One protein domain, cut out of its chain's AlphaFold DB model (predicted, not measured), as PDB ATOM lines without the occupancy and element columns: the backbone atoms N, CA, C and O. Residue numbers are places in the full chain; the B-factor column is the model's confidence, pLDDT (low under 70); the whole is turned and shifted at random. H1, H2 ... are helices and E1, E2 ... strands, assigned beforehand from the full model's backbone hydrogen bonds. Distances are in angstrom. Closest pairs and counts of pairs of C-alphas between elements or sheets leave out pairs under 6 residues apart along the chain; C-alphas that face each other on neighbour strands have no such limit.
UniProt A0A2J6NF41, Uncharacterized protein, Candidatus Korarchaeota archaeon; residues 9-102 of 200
ATOM      1  N   SER A   9      33.648 -28.124 -26.784       93.81
ATOM      2  CA  SER A   9      34.463 -29.268 -27.191       93.81
ATOM      3  C   SER A   9      33.668 -30.554 -27.095       93.81
ATOM      4  O   SER A   9      32.950 -30.780 -26.121       93.81
ATOM      5  N   PHE A  10      33.869 -31.402 -28.091       97.12
ATOM      6  CA  PHE A  10      33.314 -32.741 -28.191       97.12
ATOM      7  C   PHE A  10      34.458 -33.721 -28.003       97.12
ATOM      8  O   PHE A  10      35.494 -33.568 -28.651       97.12
ATOM      9  N   TYR A  11      34.309 -34.693 -27.113       97.44
ATOM     10  CA  TYR A  11      35.350 -35.693 -26.919       97.44
ATOM     11  C   TYR A  11      34.796 -37.026 -26.445       97.44
ATOM     12  O   TYR A  11      33.748 -37.093 -25.799       97.44
ATOM     13  N   VAL A  12      35.547 -38.081 -26.730       97.81
ATOM     14  CA  VAL A  12      35.430 -39.351 -26.022       97.81
ATOM     15  C   VAL A  12      36.393 -39.358 -24.843       97.81
ATOM     16  O   VAL A  12      37.507 -38.845 -24.934       97.81
ATOM     17  N   LEU A  13      35.945 -39.922 -23.729       97.44
ATOM     18  CA  LEU A  13      36.773 -40.246 -22.580       97.44
ATOM     19  C   LEU A  13      37.081 -41.746 -22.609       97.44
ATOM     20  O   LEU A  13      36.156 -42.549 -22.776       97.44
ATOM     21  N   ASP A  14      38.350 -42.120 -22.474       96.88
ATOM     22  CA  ASP A  14      38.744 -43.527 -22.379       96.88
ATOM     23  C   ASP A  14      38.693 -44.066 -20.939       96.88
ATOM     24  O   ASP A  14      38.401 -43.345 -19.981       96.88
ATOM     25  N   SER A  15      39.018 -45.348 -20.773       95.62
ATOM     26  CA  SER A  15      39.111 -46.016 -19.468       95.62
ATOM     27  C   SER A  15      40.193 -45.460 -18.536       95.62
ATOM     28  O   SER A  15      40.206 -45.801 -17.357       95.62
ATOM     29  N   ASN A  16      41.094 -44.615 -19.042       96.81
ATOM     30  CA  ASN A  16      42.176 -43.974 -18.296       96.81
ATOM     31  C   ASN A  16      41.917 -42.471 -18.071       96.81
ATOM     32  O   ASN A  16      42.810 -41.757 -17.620       96.81
ATOM     33  N   ASN A  17      40.704 -41.990 -18.366       95.25
ATOM     34  CA  ASN A  17      40.299 -40.585 -18.312       95.25
ATOM     35  C   ASN A  17      41.026 -39.646 -19.295       95.25
ATOM     36  O   ASN A  17      41.007 -38.424 -19.114       95.25
ATOM     37  N   ASN A  18      41.631 -40.174 -20.358       96.94
ATOM     38  CA  ASN A  18      42.173 -39.363 -21.444       96.94
ATOM     39  C   ASN A  18      41.042 -38.862 -22.350       96.94
ATOM     40  O   ASN A  18      40.094 -39.592 -22.649       96.94
ATOM     41  N   LYS A  19      41.156 -37.612 -22.811       97.12
ATOM     42  CA  LYS A  19      40.193 -36.985 -23.728       97.12
ATOM     43  C   LYS A  19      40.671 -37.104 -25.175       97.12
ATOM     44  O   LYS A  19      41.747 -36.612 -25.508       97.12
ATOM     45  N   TYR A  20      39.824 -37.658 -26.035       96.69
ATOM     46  CA  TYR A  20      40.037 -37.759 -27.478       96.69
ATOM     47  C   TYR A  20      39.051 -36.839 -28.202       96.69
ATOM     48  O   TYR A  20      37.845 -37.081 -28.123       96.69
ATOM     49  N   PRO A  21      39.512 -35.754 -28.847       96.38
ATOM     50  CA  PRO A  21      38.623 -34.786 -29.477       96.38
ATOM     51  C   PRO A  21      37.877 -35.408 -30.659       96.38
ATOM     52  O   PRO A  21      38.450 -36.168 -31.435       96.38
ATOM     53  N   LEU A  22      36.611 -35.032 -30.816       97.00
ATOM     54  CA  LEU A  22      35.780 -35.428 -31.947       97.00
ATOM     55  C   LEU A  22      35.554 -34.257 -32.895       97.00
ATOM     56  O   LEU A  22      35.403 -33.107 -32.474       97.00
ATOM     57  N   SER A  23      35.450 -34.583 -34.177       95.75
ATOM     58  CA  SER A  23      34.862 -33.700 -35.181       95.75
ATOM     59  C   SER A  23      33.350 -33.897 -35.230       95.75
ATOM     60  O   SER A  23      32.849 -34.936 -34.805       95.75
ATOM     61  N   VAL A  24      32.615 -32.915 -35.755       96.06
ATOM     62  CA  VAL A  24      31.159 -32.990 -35.930       96.06
ATOM     63  C   VAL A  24      30.772 -32.669 -37.369       96.06
ATOM     64  O   VAL A  24      31.302 -31.736 -37.968       96.06
ATOM     65  N   ILE A  25      29.830 -33.434 -37.917       95.06
ATOM     66  CA  ILE A  25      29.098 -33.092 -39.141       95.06
ATOM     67  C   ILE A  25      27.598 -33.019 -38.849       95.06
ATOM     68  O   ILE A  25      27.064 -33.785 -38.043       95.06
ATOM     69  N   VAL A  26      26.919 -32.102 -39.538       95.25
ATOM     70  CA  VAL A  26      25.483 -31.843 -39.389       95.25
ATOM     71  C   VAL A  26      24.794 -32.144 -40.724       95.25
ATOM     72  O   VAL A  26      24.684 -31.259 -41.570       95.25
ATOM     73  N   PRO A  27      24.384 -33.399 -40.975       91.31
ATOM     74  CA  PRO A  27      23.763 -33.814 -42.241       91.31
ATOM     75  C   PRO A  27      22.390 -33.173 -42.490       91.31
ATOM     76  O   PRO A  27      21.960 -33.040 -43.632       91.31
ATOM     77  N   SER A  28      21.662 -32.846 -41.424       92.50
ATOM     78  CA  SER A  28      20.333 -32.244 -41.466       92.50
ATOM     79  C   SER A  28      20.011 -31.616 -40.113       92.50
ATOM     80  O   SER A  28      20.676 -31.888 -39.112       92.50
ATOM     81  N   THR A  29      18.981 -30.772 -40.076       90.25
ATOM     82  CA  THR A  29      18.502 -30.150 -38.839       90.25
ATOM     83  C   THR A  29      18.272 -31.204 -37.754       90.25
ATOM     84  O   THR A  29      17.665 -32.240 -38.016       90.25
ATOM     85  N   ASN A  30      18.745 -30.916 -36.539       92.31
ATOM     86  CA  ASN A  30      18.637 -31.767 -35.350       92.31
ATOM     87  C   ASN A  30      19.390 -33.109 -35.390       92.31
ATOM     88  O   ASN A  30      19.275 -33.870 -34.435       92.31
ATOM     89  N   ASN A  31      20.171 -33.407 -36.428       95.19
ATOM     90  CA  ASN A  31      20.959 -34.636 -36.502       95.19
ATOM     91  C   ASN A  31      22.448 -34.294 -36.532       95.19
ATOM     92  O   ASN A  31      22.883 -33.493 -37.357       95.19
ATOM     93  N   TYR A  32      23.223 -34.918 -35.648       97.12
ATOM     94  CA  TYR A  32      24.649 -34.661 -35.468       97.12
ATOM     95  C   TYR A  32      25.407 -35.982 -35.473       97.12
ATOM     96  O   TYR A  32      25.040 -36.906 -34.746       97.12
ATOM     97  N   TYR A  33      26.480 -36.064 -36.257       97.00
ATOM     98  CA  TYR A  33      27.428 -37.170 -36.169       97.00
ATOM     99  C   TYR A  33      28.756 -36.649 -35.645       97.00
ATOM    100  O   TYR A  33      29.412 -35.839 -36.302       97.00
ATOM    101  N   TYR A  34      29.145 -37.135 -34.473       97.56
ATOM    102  CA  TYR A  34      30.458 -36.891 -33.896       97.56
ATOM    103  C   TYR A  34      31.368 -38.063 -34.218       97.56
ATOM    104  O   TYR A  34      30.945 -39.211 -34.095       97.56
ATOM    105  N   PHE A  35      32.603 -37.799 -34.627       95.94
ATOM    106  CA  PHE A  35      33.500 -38.869 -35.038       95.94
ATOM    107  C   PHE A  35      34.957 -38.618 -34.672       95.94
ATOM    108  O   PHE A  35      35.436 -37.482 -34.676       95.94
ATOM    109  N   ASP A  36      35.645 -39.718 -34.369       95.44
ATOM    110  CA  ASP A  36      37.091 -39.773 -34.184       95.44
ATOM    111  C   ASP A  36      37.712 -40.549 -35.342       95.44
ATOM    112  O   ASP A  36      37.606 -41.777 -35.403       95.44
ATOM    113  N   ASN A  37      38.370 -39.826 -36.246       89.19
ATOM    114  CA  ASN A  37      39.138 -40.383 -37.357       89.19
ATOM    115  C   ASN A  37      40.658 -40.352 -37.109       89.19
ATOM    116  O   ASN A  37      41.436 -40.468 -38.055       89.19
ATOM    117  N   SER A  38      41.098 -40.147 -35.865       93.06
ATOM    118  CA  SER A  38      42.515 -40.206 -35.503       93.06
ATOM    119  C   SER A  38      43.043 -41.643 -35.541       93.06
ATOM    120  O   SER A  38      42.282 -42.606 -35.485       93.06
ATOM    121  N   ASN A  39      44.367 -41.811 -35.539       93.75
ATOM    122  CA  ASN A  39      45.001 -43.134 -35.453       93.75
ATOM    123  C   ASN A  39      45.137 -43.643 -34.001       93.75
ATOM    124  O   ASN A  39      45.852 -44.613 -33.750       93.75
ATOM    125  N   ALA A  40      44.504 -42.979 -33.025       93.88
ATOM    126  CA  ALA A  40      44.597 -43.367 -31.622       93.88
ATOM    127  C   ALA A  40      43.887 -44.702 -31.362       93.88
ATOM    128  O   ALA A  40      42.819 -44.961 -31.919       93.88
ATOM    129  N   SER A  41      44.475 -45.527 -30.491       96.31
ATOM    130  CA  SER A  41      43.875 -46.778 -30.018       96.31
ATOM    131  C   SER A  41      43.508 -46.647 -28.544       96.31
ATOM    132  O   SER A  41      44.372 -46.293 -27.739       96.31
ATOM    133  N   TYR A  42      42.244 -46.882 -28.200       96.81
ATOM    134  CA  TYR A  42      41.726 -46.730 -26.839       96.81
ATOM    135  C   TYR A  42      40.372 -47.430 -26.659       96.81
ATOM    136  O   TYR A  42      39.689 -47.783 -27.620       96.81
ATOM    137  N   THR A  43      39.963 -47.595 -25.401       97.44
ATOM    138  CA  THR A  43      38.634 -48.088 -25.027       97.44
ATOM    139  C   THR A  43      37.741 -46.917 -24.636       97.44
ATOM    140  O   THR A  43      37.939 -46.315 -23.586       97.44
ATOM    141  N   ALA A  44      36.767 -46.584 -25.478       96.94
ATOM    142  CA  ALA A  44      35.822 -45.494 -25.271       96.94
ATOM    143  C   ALA A  44      34.800 -45.820 -24.173       96.94
ATOM    144  O   ALA A  44      34.051 -46.792 -24.292       96.94
ATOM    145  N   VAL A  45      34.724 -44.968 -23.148       97.56
ATOM    146  CA  VAL A  45      33.837 -45.137 -21.983       97.56
ATOM    147  C   VAL A  45      32.708 -44.116 -21.957       97.56
ATOM    148  O   VAL A  45      31.616 -44.415 -21.487       97.56
ATOM    149  N   SER A  46      32.922 -42.905 -22.462       97.44
ATOM    150  CA  SER A  46      31.834 -41.930 -22.592       97.44
ATOM    151  C   SER A  46      32.084 -40.940 -23.713       97.44
ATOM    152  O   SER A  46      33.222 -40.579 -23.994       97.44
ATOM    153  N   PHE A  47      31.008 -40.477 -24.332       97.69
ATOM    154  CA  PHE A  47      30.998 -39.281 -25.161       97.69
ATOM    155  C   PHE A  47      30.574 -38.090 -24.307       97.69
ATOM    156  O   PHE A  47      29.604 -38.194 -23.563       97.69
ATOM    157  N   ASN A  48      31.266 -36.961 -24.433       97.12
ATOM    158  CA  ASN A  48      30.983 -35.758 -23.666       97.12
ATOM    159  C   ASN A  48      30.944 -34.516 -24.561       97.12
ATOM    160  O   ASN A  48      31.775 -34.344 -25.460       97.12
ATOM    161  N   ILE A  49      30.010 -33.618 -24.247       95.00
ATOM    162  CA  ILE A  49      29.987 -32.242 -24.739       95.00
ATOM    163  C   ILE A  49      30.302 -31.331 -23.563       95.00
ATOM    164  O   ILE A  49      29.596 -31.315 -22.553       95.00
ATOM    165  N   GLU A  50      31.371 -30.563 -23.707       93.12
ATOM    166  CA  GLU A  50      31.864 -29.652 -22.687       93.12
ATOM    167  C   GLU A  50      31.811 -28.219 -23.196       93.12
ATOM    168  O   GLU A  50      32.257 -27.914 -24.303       93.12
ATOM    169  N   VAL A  51      31.281 -27.334 -22.361       88.00
ATOM    170  CA  VAL A  51      31.157 -25.907 -22.628       88.00
ATOM    171  C   VAL A  51      31.883 -25.156 -21.524       88.00
ATOM    172  O   VAL A  51      31.558 -25.299 -20.348       88.00
ATOM    173  N   ASN A  52      32.893 -24.366 -21.898       87.25
ATOM    174  CA  ASN A  52      33.745 -23.620 -20.963       87.25
ATOM    175  C   ASN A  52      34.298 -24.463 -19.792       87.25
ATOM    176  O   ASN A  52      34.369 -23.982 -18.663       87.25
ATOM    177  N   GLY A  53      34.669 -25.722 -20.040       87.69
ATOM    178  CA  GLY A  53      35.196 -26.613 -18.999       87.69
ATOM    179  C   GLY A  53      34.137 -27.346 -18.170       87.69
ATOM    180  O   GLY A  53      34.500 -28.137 -17.308       87.69
ATOM    181  N   THR A  54      32.841 -27.120 -18.419       88.25
ATOM    182  CA  THR A  54      31.740 -27.842 -17.759       88.25
ATOM    183  C   THR A  54      31.105 -28.833 -18.728       88.25
ATOM    184  O   THR A  54      30.684 -28.445 -19.817       88.25
ATOM    185  N   VAL A  55      31.022 -30.111 -18.348       91.19
ATOM    186  CA  VAL A  55      30.313 -31.132 -19.135       91.19
ATOM    187  C   VAL A  55      28.813 -30.877 -19.026       91.19
ATOM    188  O   VAL A  55      28.252 -30.935 -17.936       91.19
ATOM    189  N   ILE A  56      28.174 -30.576 -20.156       87.62
ATOM    190  CA  ILE A  56      26.731 -30.298 -20.233       87.62
ATOM    191  C   ILE A  56      25.930 -31.500 -20.737       87.62
ATOM    192  O   ILE A  56      24.714 -31.544 -20.582       87.62
ATOM    193  N   PHE A  57      26.604 -32.466 -21.361       90.81
ATOM    194  CA  PHE A  57      25.991 -33.665 -21.909       90.81
ATOM    195  C   PHE A  57      27.002 -34.804 -21.885       90.81
ATOM    196  O   PHE A  57      28.157 -34.609 -22.274       90.81
ATOM    197  N   SER A  58      26.567 -35.978 -21.436       94.50
ATOM    198  CA  SER A  58      27.394 -37.178 -21.372       94.50
ATOM    199  C   SER A  58      26.566 -38.398 -21.759       94.50
ATOM    200  O   SER A  58      25.467 -38.591 -21.238       94.50
ATOM    201  N   ILE A  59      27.088 -39.213 -22.674       93.62
ATOM    202  CA  ILE A  59      26.523 -40.515 -23.036       93.62
ATOM    203  C   ILE A  59      27.538 -41.584 -22.626       93.62
ATOM    204  O   ILE A  59      28.655 -41.572 -23.152       93.62
ATOM    205  N   PRO A  60      27.186 -42.526 -21.734       95.88
ATOM    206  CA  PRO A  60      28.045 -43.665 -21.455       95.88
ATOM    207  C   PRO A  60      28.151 -44.561 -22.694       95.88
ATOM    208  O   PRO A  60      27.168 -44.839 -23.380       95.88
ATOM    209  N   LEU A  61      29.362 -45.024 -22.969       92.00
ATOM    210  CA  LEU A  61      29.687 -45.955 -24.038       92.00
ATOM    211  C   LEU A  61      30.085 -47.283 -23.390       92.00
ATOM    212  O   LEU A  61      30.852 -47.312 -22.431       92.00
ATOM    213  N   ASN A  62      29.565 -48.396 -23.907       91.12
ATOM    214  CA  ASN A  62      29.795 -49.737 -23.359       91.12
ATOM    215  C   ASN A  62      31.200 -50.274 -23.703       91.12
ATOM    216  O   ASN A  62      31.318 -51.339 -24.303       91.12
ATOM    217  N   ASN A  63      32.261 -49.543 -23.346       93.00
ATOM    218  CA  ASN A  63      33.662 -49.913 -23.582       93.00
ATOM    219  C   ASN A  63      33.960 -50.238 -25.056       93.00
ATOM    220  O   ASN A  63      34.482 -51.305 -25.388       93.00
ATOM    221  N   VAL A  64      33.609 -49.316 -25.955       94.44
ATOM    222  CA  VAL A  64      33.806 -49.506 -27.398       94.44
ATOM    223  C   VAL A  64      35.298 -49.415 -27.717       94.44
ATOM    224  O   VAL A  64      35.937 -48.408 -27.423       94.44
ATOM    225  N   GLN A  65      35.865 -50.463 -28.311       95.25
ATOM    226  CA  GLN A  65      37.267 -50.462 -28.725       95.25
ATOM    227  C   GLN A  65      37.444 -49.662 -30.013       95.25
ATOM    228  O   GLN A  65      36.700 -49.856 -30.976       95.25
ATOM    229  N   LYS A  66      38.459 -48.802 -30.026       94.75
ATOM    230  CA  LYS A  66      38.944 -48.104 -31.211       94.75
ATOM    231  C   LYS A  66      40.415 -48.436 -31.420       94.75
ATOM    232  O   LYS A  66      41.194 -48.458 -30.470       94.75
ATOM    233  N   ASP A  67      40.790 -48.631 -32.670       95.44
ATOM    234  CA  ASP A  67      42.159 -48.777 -33.149       95.44
ATOM    235  C   ASP A  67      42.445 -47.787 -34.297       95.44
ATOM    236  O   ASP A  67      41.651 -46.889 -34.590       95.44
ATOM    237  N   ALA A  68      43.598 -47.932 -34.950       93.25
ATOM    238  CA  ALA A  68      43.997 -47.071 -36.062       93.25
ATOM    239  C   ALA A  68      43.192 -47.287 -37.362       93.25
ATOM    240  O   ALA A  68      43.284 -46.462 -38.266       93.25
ATOM    241  N   LEU A  69      42.435 -48.382 -37.482       92.56
ATOM    242  CA  LEU A  69      41.659 -48.735 -38.678       92.56
ATOM    243  C   LEU A  69      40.154 -48.512 -38.493       92.56
ATOM    244  O   LEU A  69      39.385 -48.614 -39.449       92.56
ATOM    245  N   THR A  70      39.726 -48.198 -37.273       93.06
ATOM    246  CA  THR A  70      38.329 -48.004 -36.900       93.06
ATOM    247  C   THR A  70      38.047 -46.544 -36.558       93.06
ATOM    248  O   THR A  70      38.834 -45.841 -35.922       93.06
ATOM    249  N   THR A  71      36.880 -46.078 -36.997       92.88
ATOM    250  CA  THR A  71      36.333 -44.759 -36.666       92.88
ATOM    251  C   THR A  71      35.178 -44.958 -35.699       92.88
ATOM    252  O   THR A  71      34.257 -45.722 -35.986       92.88
ATOM    253  N   ILE A  72      35.197 -44.254 -34.570       93.00
ATOM    254  CA  ILE A  72      34.003 -44.145 -33.728       93.00
ATOM    255  C   ILE A  72      33.099 -43.090 -34.353       93.00
ATOM    256  O   ILE A  72      33.559 -41.983 -34.621       93.00
ATOM    257  N   VAL A  73      31.825 -43.428 -34.548       94.50
ATOM    258  CA  VAL A  73      30.775 -42.488 -34.955       94.50
ATOM    259  C   VAL A  73      29.662 -42.524 -33.916       94.50
ATOM    260  O   VAL A  73      29.094 -43.577 -33.637       94.50
ATOM    261  N   ILE A  74      29.343 -41.366 -33.349       94.94
ATOM    262  CA  ILE A  74      28.273 -41.171 -32.374       94.94
ATOM    263  C   ILE A  74      27.192 -40.331 -33.040       94.94
ATOM    264  O   ILE A  74      27.419 -39.172 -33.391       94.94
ATOM    265  N   ALA A  75      26.016 -40.926 -33.217       94.94
ATOM    266  CA  ALA A  75      24.844 -40.253 -33.751       94.94
ATOM    267  C   ALA A  75      24.017 -39.660 -32.605       94.94
ATOM    268  O   ALA A  75      23.605 -40.380 -31.696       94.94
ATOM    269  N   VAL A  76      23.757 -38.356 -32.659       93.44
ATOM    270  CA  VAL A  76      22.897 -37.651 -31.706       93.44
ATOM    271  C   VAL A  76      21.749 -37.007 -32.466       93.44
ATOM    272  O   VAL A  76      21.962 -36.205 -33.376       93.44
ATOM    273  N   GLN A  77      20.529 -37.342 -32.058       93.62
ATOM    274  CA  GLN A  77      19.313 -36.695 -32.527       93.62
ATOM    275  C   GLN A  77      18.792 -35.756 -31.437       93.62
ATOM    276  O   GLN A  77      18.503 -36.182 -30.319       93.62
ATOM    277  N   LEU A  78      18.674 -34.472 -31.762       90.12
ATOM    278  CA  LEU A  78      18.137 -33.458 -30.865       90.12
ATOM    279  C   LEU A  78      16.609 -33.420 -30.970       90.12
ATOM    280  O   LEU A  78      16.050 -33.166 -32.035       90.12
ATOM    281  N   SER A  79      15.939 -33.579 -29.835       88.44
ATOM    282  CA  SER A  79      14.539 -33.194 -29.673       88.44
ATOM    283  C   SER A  79      14.475 -32.052 -28.669       88.44
ATOM    284  O   SER A  79      14.917 -32.207 -27.531       88.44
ATOM    285  N   LEU A  80      13.984 -30.890 -29.099       81.88
ATOM    286  CA  LEU A  80      13.944 -29.676 -28.290       81.88
ATOM    287  C   LEU A  80      12.542 -29.074 -28.324       81.88
ATOM    288  O   LEU A  80      11.966 -28.892 -29.394       81.88
ATOM    289  N   THR A  81      12.028 -28.711 -27.151       82.12
ATOM    290  CA  THR A  81      10.825 -27.886 -27.008       82.12
ATOM    291  C   THR A  81      11.231 -26.567 -26.363       82.12
ATOM    292  O   THR A  81      11.724 -26.562 -25.238       82.12
ATOM    293  N   VAL A  82      11.051 -25.452 -27.072       77.94
ATOM    294  CA  VAL A  82      11.311 -24.105 -26.542       77.94
ATOM    295  C   VAL A  82       9.977 -23.400 -26.364       77.94
ATOM    296  O   VAL A  82       9.335 -23.037 -27.344       77.94
ATOM    297  N   ASN A  83       9.565 -23.203 -25.112       73.75
ATOM    298  CA  ASN A  83       8.323 -22.507 -24.788       73.75
ATOM    299  C   ASN A  83       8.586 -21.016 -24.541       73.75
ATOM    300  O   ASN A  83       8.450 -20.510 -23.429       73.75
ATOM    301  N   VAL A  84       9.055 -20.335 -25.583       73.50
ATOM    302  CA  VAL A  84       9.322 -18.894 -25.573       73.50
ATOM    303  C   VAL A  84       8.652 -18.288 -26.804       73.50
ATOM    304  O   VAL A  84       8.738 -18.901 -27.871       73.50
ATOM    305  N   PRO A  85       7.991 -17.120 -26.696       69.81
ATOM    306  CA  PRO A  85       7.226 -16.579 -27.810       69.81
ATOM    307  C   PRO A  85       8.084 -16.279 -29.048       69.81
ATOM    308  O   PRO A  85       9.257 -15.900 -28.955       69.81
ATOM    309  N   ASP A  86       7.439 -16.388 -30.209       73.88
ATOM    310  CA  ASP A  86       7.859 -15.824 -31.489       73.88
ATOM    311  C   ASP A  86       9.303 -16.158 -31.933       73.88
ATOM    312  O   ASP A  86       9.826 -17.272 -31.817       73.88
ATOM    313  N   THR A  87       9.961 -15.151 -32.507       76.12
ATOM    314  CA  THR A  87      11.318 -15.189 -33.053       76.12
ATOM    315  C   THR A  87      12.378 -15.468 -31.990       76.12
ATOM    316  O   THR A  87      13.433 -16.007 -32.323       76.12
ATOM    317  N   LEU A  88      12.098 -15.186 -30.711       77.62
ATOM    318  CA  LEU A  88      13.011 -15.502 -29.615       77.62
ATOM    319  C   LEU A  88      13.130 -17.017 -29.414       77.62
ATOM    320  O   LEU A  88      14.246 -17.522 -29.283       77.62
ATOM    321  N   GLY A  89      12.014 -17.752 -29.473       80.00
ATOM    322  CA  GLY A  89      12.030 -19.217 -29.428       80.00
ATOM    323  C   GLY A  89      12.837 -19.828 -30.580       80.00
ATOM    324  O   GLY A  89      13.645 -20.739 -30.377       80.00
ATOM    325  N   THR A  90      12.704 -19.254 -31.780       82.75
ATOM    326  CA  THR A  90      13.497 -19.652 -32.957       82.75
ATOM    327  C   THR A  90      14.990 -19.386 -32.750       82.75
ATOM    328  O   THR A  90      15.815 -20.266 -32.998       82.75
ATOM    329  N   LEU A  91      15.358 -18.205 -32.245       83.12
ATOM    330  CA  LEU A  91      16.754 -17.826 -32.021       83.12
ATOM    331  C   LEU A  91      17.424 -18.693 -30.940       83.12
ATOM    332  O   LEU A  91      18.575 -19.108 -31.099       83.12
ATOM    333  N   ILE A  92      16.705 -19.007 -29.859       82.38
ATOM    334  CA  ILE A  92      17.170 -19.935 -28.817       82.38
ATOM    335  C   ILE A  92      17.402 -21.326 -29.415       82.38
ATOM    336  O   ILE A  92      18.468 -21.908 -29.212       82.38
ATOM    337  N   THR A  93      16.449 -21.826 -30.207       86.62
ATOM    338  CA  THR A  93      16.561 -23.125 -30.888       86.62
ATOM    339  C   THR A  93      17.805 -23.182 -31.773       86.62
ATOM    340  O   THR A  93      18.613 -24.100 -31.646       86.62
ATOM    341  N   GLN A  94      18.016 -22.165 -32.612       85.69
ATOM    342  CA  GLN A  94      19.190 -22.075 -33.485       85.69
ATOM    343  C   GLN A  94      20.500 -22.001 -32.697       85.69
ATOM    344  O   GLN A  94      21.495 -22.597 -33.094       85.69
ATOM    345  N   THR A  95      20.503 -21.317 -31.554       85.69
ATOM    346  CA  THR A  95      21.686 -21.214 -30.689       85.69
ATOM    347  C   THR A  95      22.069 -22.566 -30.096       85.69
ATOM    348  O   THR A  95      23.247 -22.918 -30.083       85.69
ATOM    349  N   ILE A  96      21.085 -23.346 -29.641       87.69
ATOM    350  CA  ILE A  96      21.302 -24.712 -29.146       87.69
ATOM    351  C   ILE A  96      21.803 -25.606 -30.283       87.69
ATOM    352  O   ILE A  96      22.767 -26.352 -30.113       87.69
ATOM    353  N   GLN A  97      21.198 -25.491 -31.467       90.19
ATOM    354  CA  GLN A  97      21.614 -26.258 -32.636       90.19
ATOM    355  C   GLN A  97      23.049 -25.934 -33.071       90.19
ATOM    356  O   GLN A  97      23.808 -26.846 -33.401       90.19
ATOM    357  N   ALA A  98      23.425 -24.654 -33.053       89.12
ATOM    358  CA  ALA A  98      24.773 -24.193 -33.356       89.12
ATOM    359  C   ALA A  98      25.783 -24.701 -32.323       89.12
ATOM    360  O   ALA A  98      26.844 -25.192 -32.707       89.12
ATOM    361  N   LEU A  99      25.428 -24.674 -31.033       90.62
ATOM    362  CA  LEU A  99      26.272 -25.194 -29.958       90.62
ATOM    363  C   LEU A  99      26.628 -26.665 -30.197       90.62
ATOM    364  O   LEU A  99      27.802 -27.030 -30.139       90.62
ATOM    365  N   LEU A 100      25.632 -27.494 -30.521       92.06
ATOM    366  CA  LEU A 100      25.844 -28.908 -30.838       92.06
ATOM    367  C   LEU A 100      26.631 -29.116 -32.140       92.06
ATOM    368  O   LEU A 100      27.327 -30.121 -32.270       92.06
ATOM    369  N   ALA A 101      26.585 -28.158 -33.068       92.06
ATOM    370  CA  ALA A 101      27.392 -28.142 -34.289       92.06
ATOM    371  C   ALA A 101      28.833 -27.633 -34.080       92.06
ATOM    372  O   ALA A 101      29.600 -27.552 -35.034       92.06
ATOM    373  N   GLY A 102      29.214 -27.256 -32.857       88.56
ATOM    374  CA  GLY A 102      30.550 -26.735 -32.549       88.56
ATOM    375  C   GLY A 102      30.690 -25.225 -32.722       88.56
ATOM    376  O   GLY A 102      31.782 -24.686 -32.558       88.56
TER     377      GLY A 102
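Overview. This is residues 9 to 102 of the 200 residues of an uncharacterized protein of Candidatus Korarchaeota archaeon (UniProt A0A2J6NF41). Two small antiparallel sheets lie face to face as a sandwich with crossed strands, E2 E1 E5 E6 on E3 E4 E7, and the helix H1 reaches away from one end of it as an arm. The link after E7 runs outward, and H1 folds back along it, so that its last residues come to the sheets. The printed part has 94 residues, with seven named strands followed by one named helix, and its class is mixed, helices and strands. It is only just compact, close to loose, with a radius of gyration of the C-alphas of 14.8 A, and elongated, spanning 47 by 26 by 20 A.

Arrangement. The largest sheet runs E2, residues 19 to 21, E1, residues 9 to 14, E5, residues 42 to 51, and E6, residues 54 to 66; it is strongly twisted. E5 and E6 form a hairpin, antiparallel at 164 degrees, with N 44 and O 64 at 2.8 A. E5 bends by 72 degrees at residue 45 and E6 by 87 degrees at residue 62. E1 and E5 are antiparallel at 152 degrees, with N 11 and O 48 at 3.0 A. E1 and E2 form a hairpin, antiparallel at 136 degrees, with N 20 and O 12 at 2.8 A. E2 runs on into E3, residues 23 to 28, at 49 degrees. E3 forms a hairpin with E4, residues 31 to 36, antiparallel at 155 degrees, with N 25 and O 33 at 2.9 A. E4 is also antiparallel to E7, residues 72 to 77, at 163 degrees, with N 74 and O 34 at 2.8 A. The strands of the two sheets stand at 54 degrees in the sandwich, two sheets face to face, whose facing parts are 10.8 A centre to centre. H1, residues 86 to 100, only grazes both sheets; its closest C-alpha pair with E4 is Tyr 32 and Leu 100, 7.5 A. In H1 every O i to N i+4 pair is within hydrogen-bond range.

Along the chain. E1 begins at C-alpha 9 (34.463, -29.268, -27.191). E5 is 23.7 A long and E6 25.4 A; E1, E3, E4 and E7 measure 15.6, 15.9, 17.1 and 16.5 A, and E2 6.4 A. H1 is 22.3 A long, from C-alpha 86 (7.859, -15.824, -31.489) to C-alpha 100 (25.844, -28.908, -30.838).

Size, cuts and confidence. The C-alphas of Ala 68 and Pro 85, the two farthest apart, are 48.5 A apart. The printed part has no cut and no long link. Mean pLDDT of the printed part is 91.4; residue 85 is under 70.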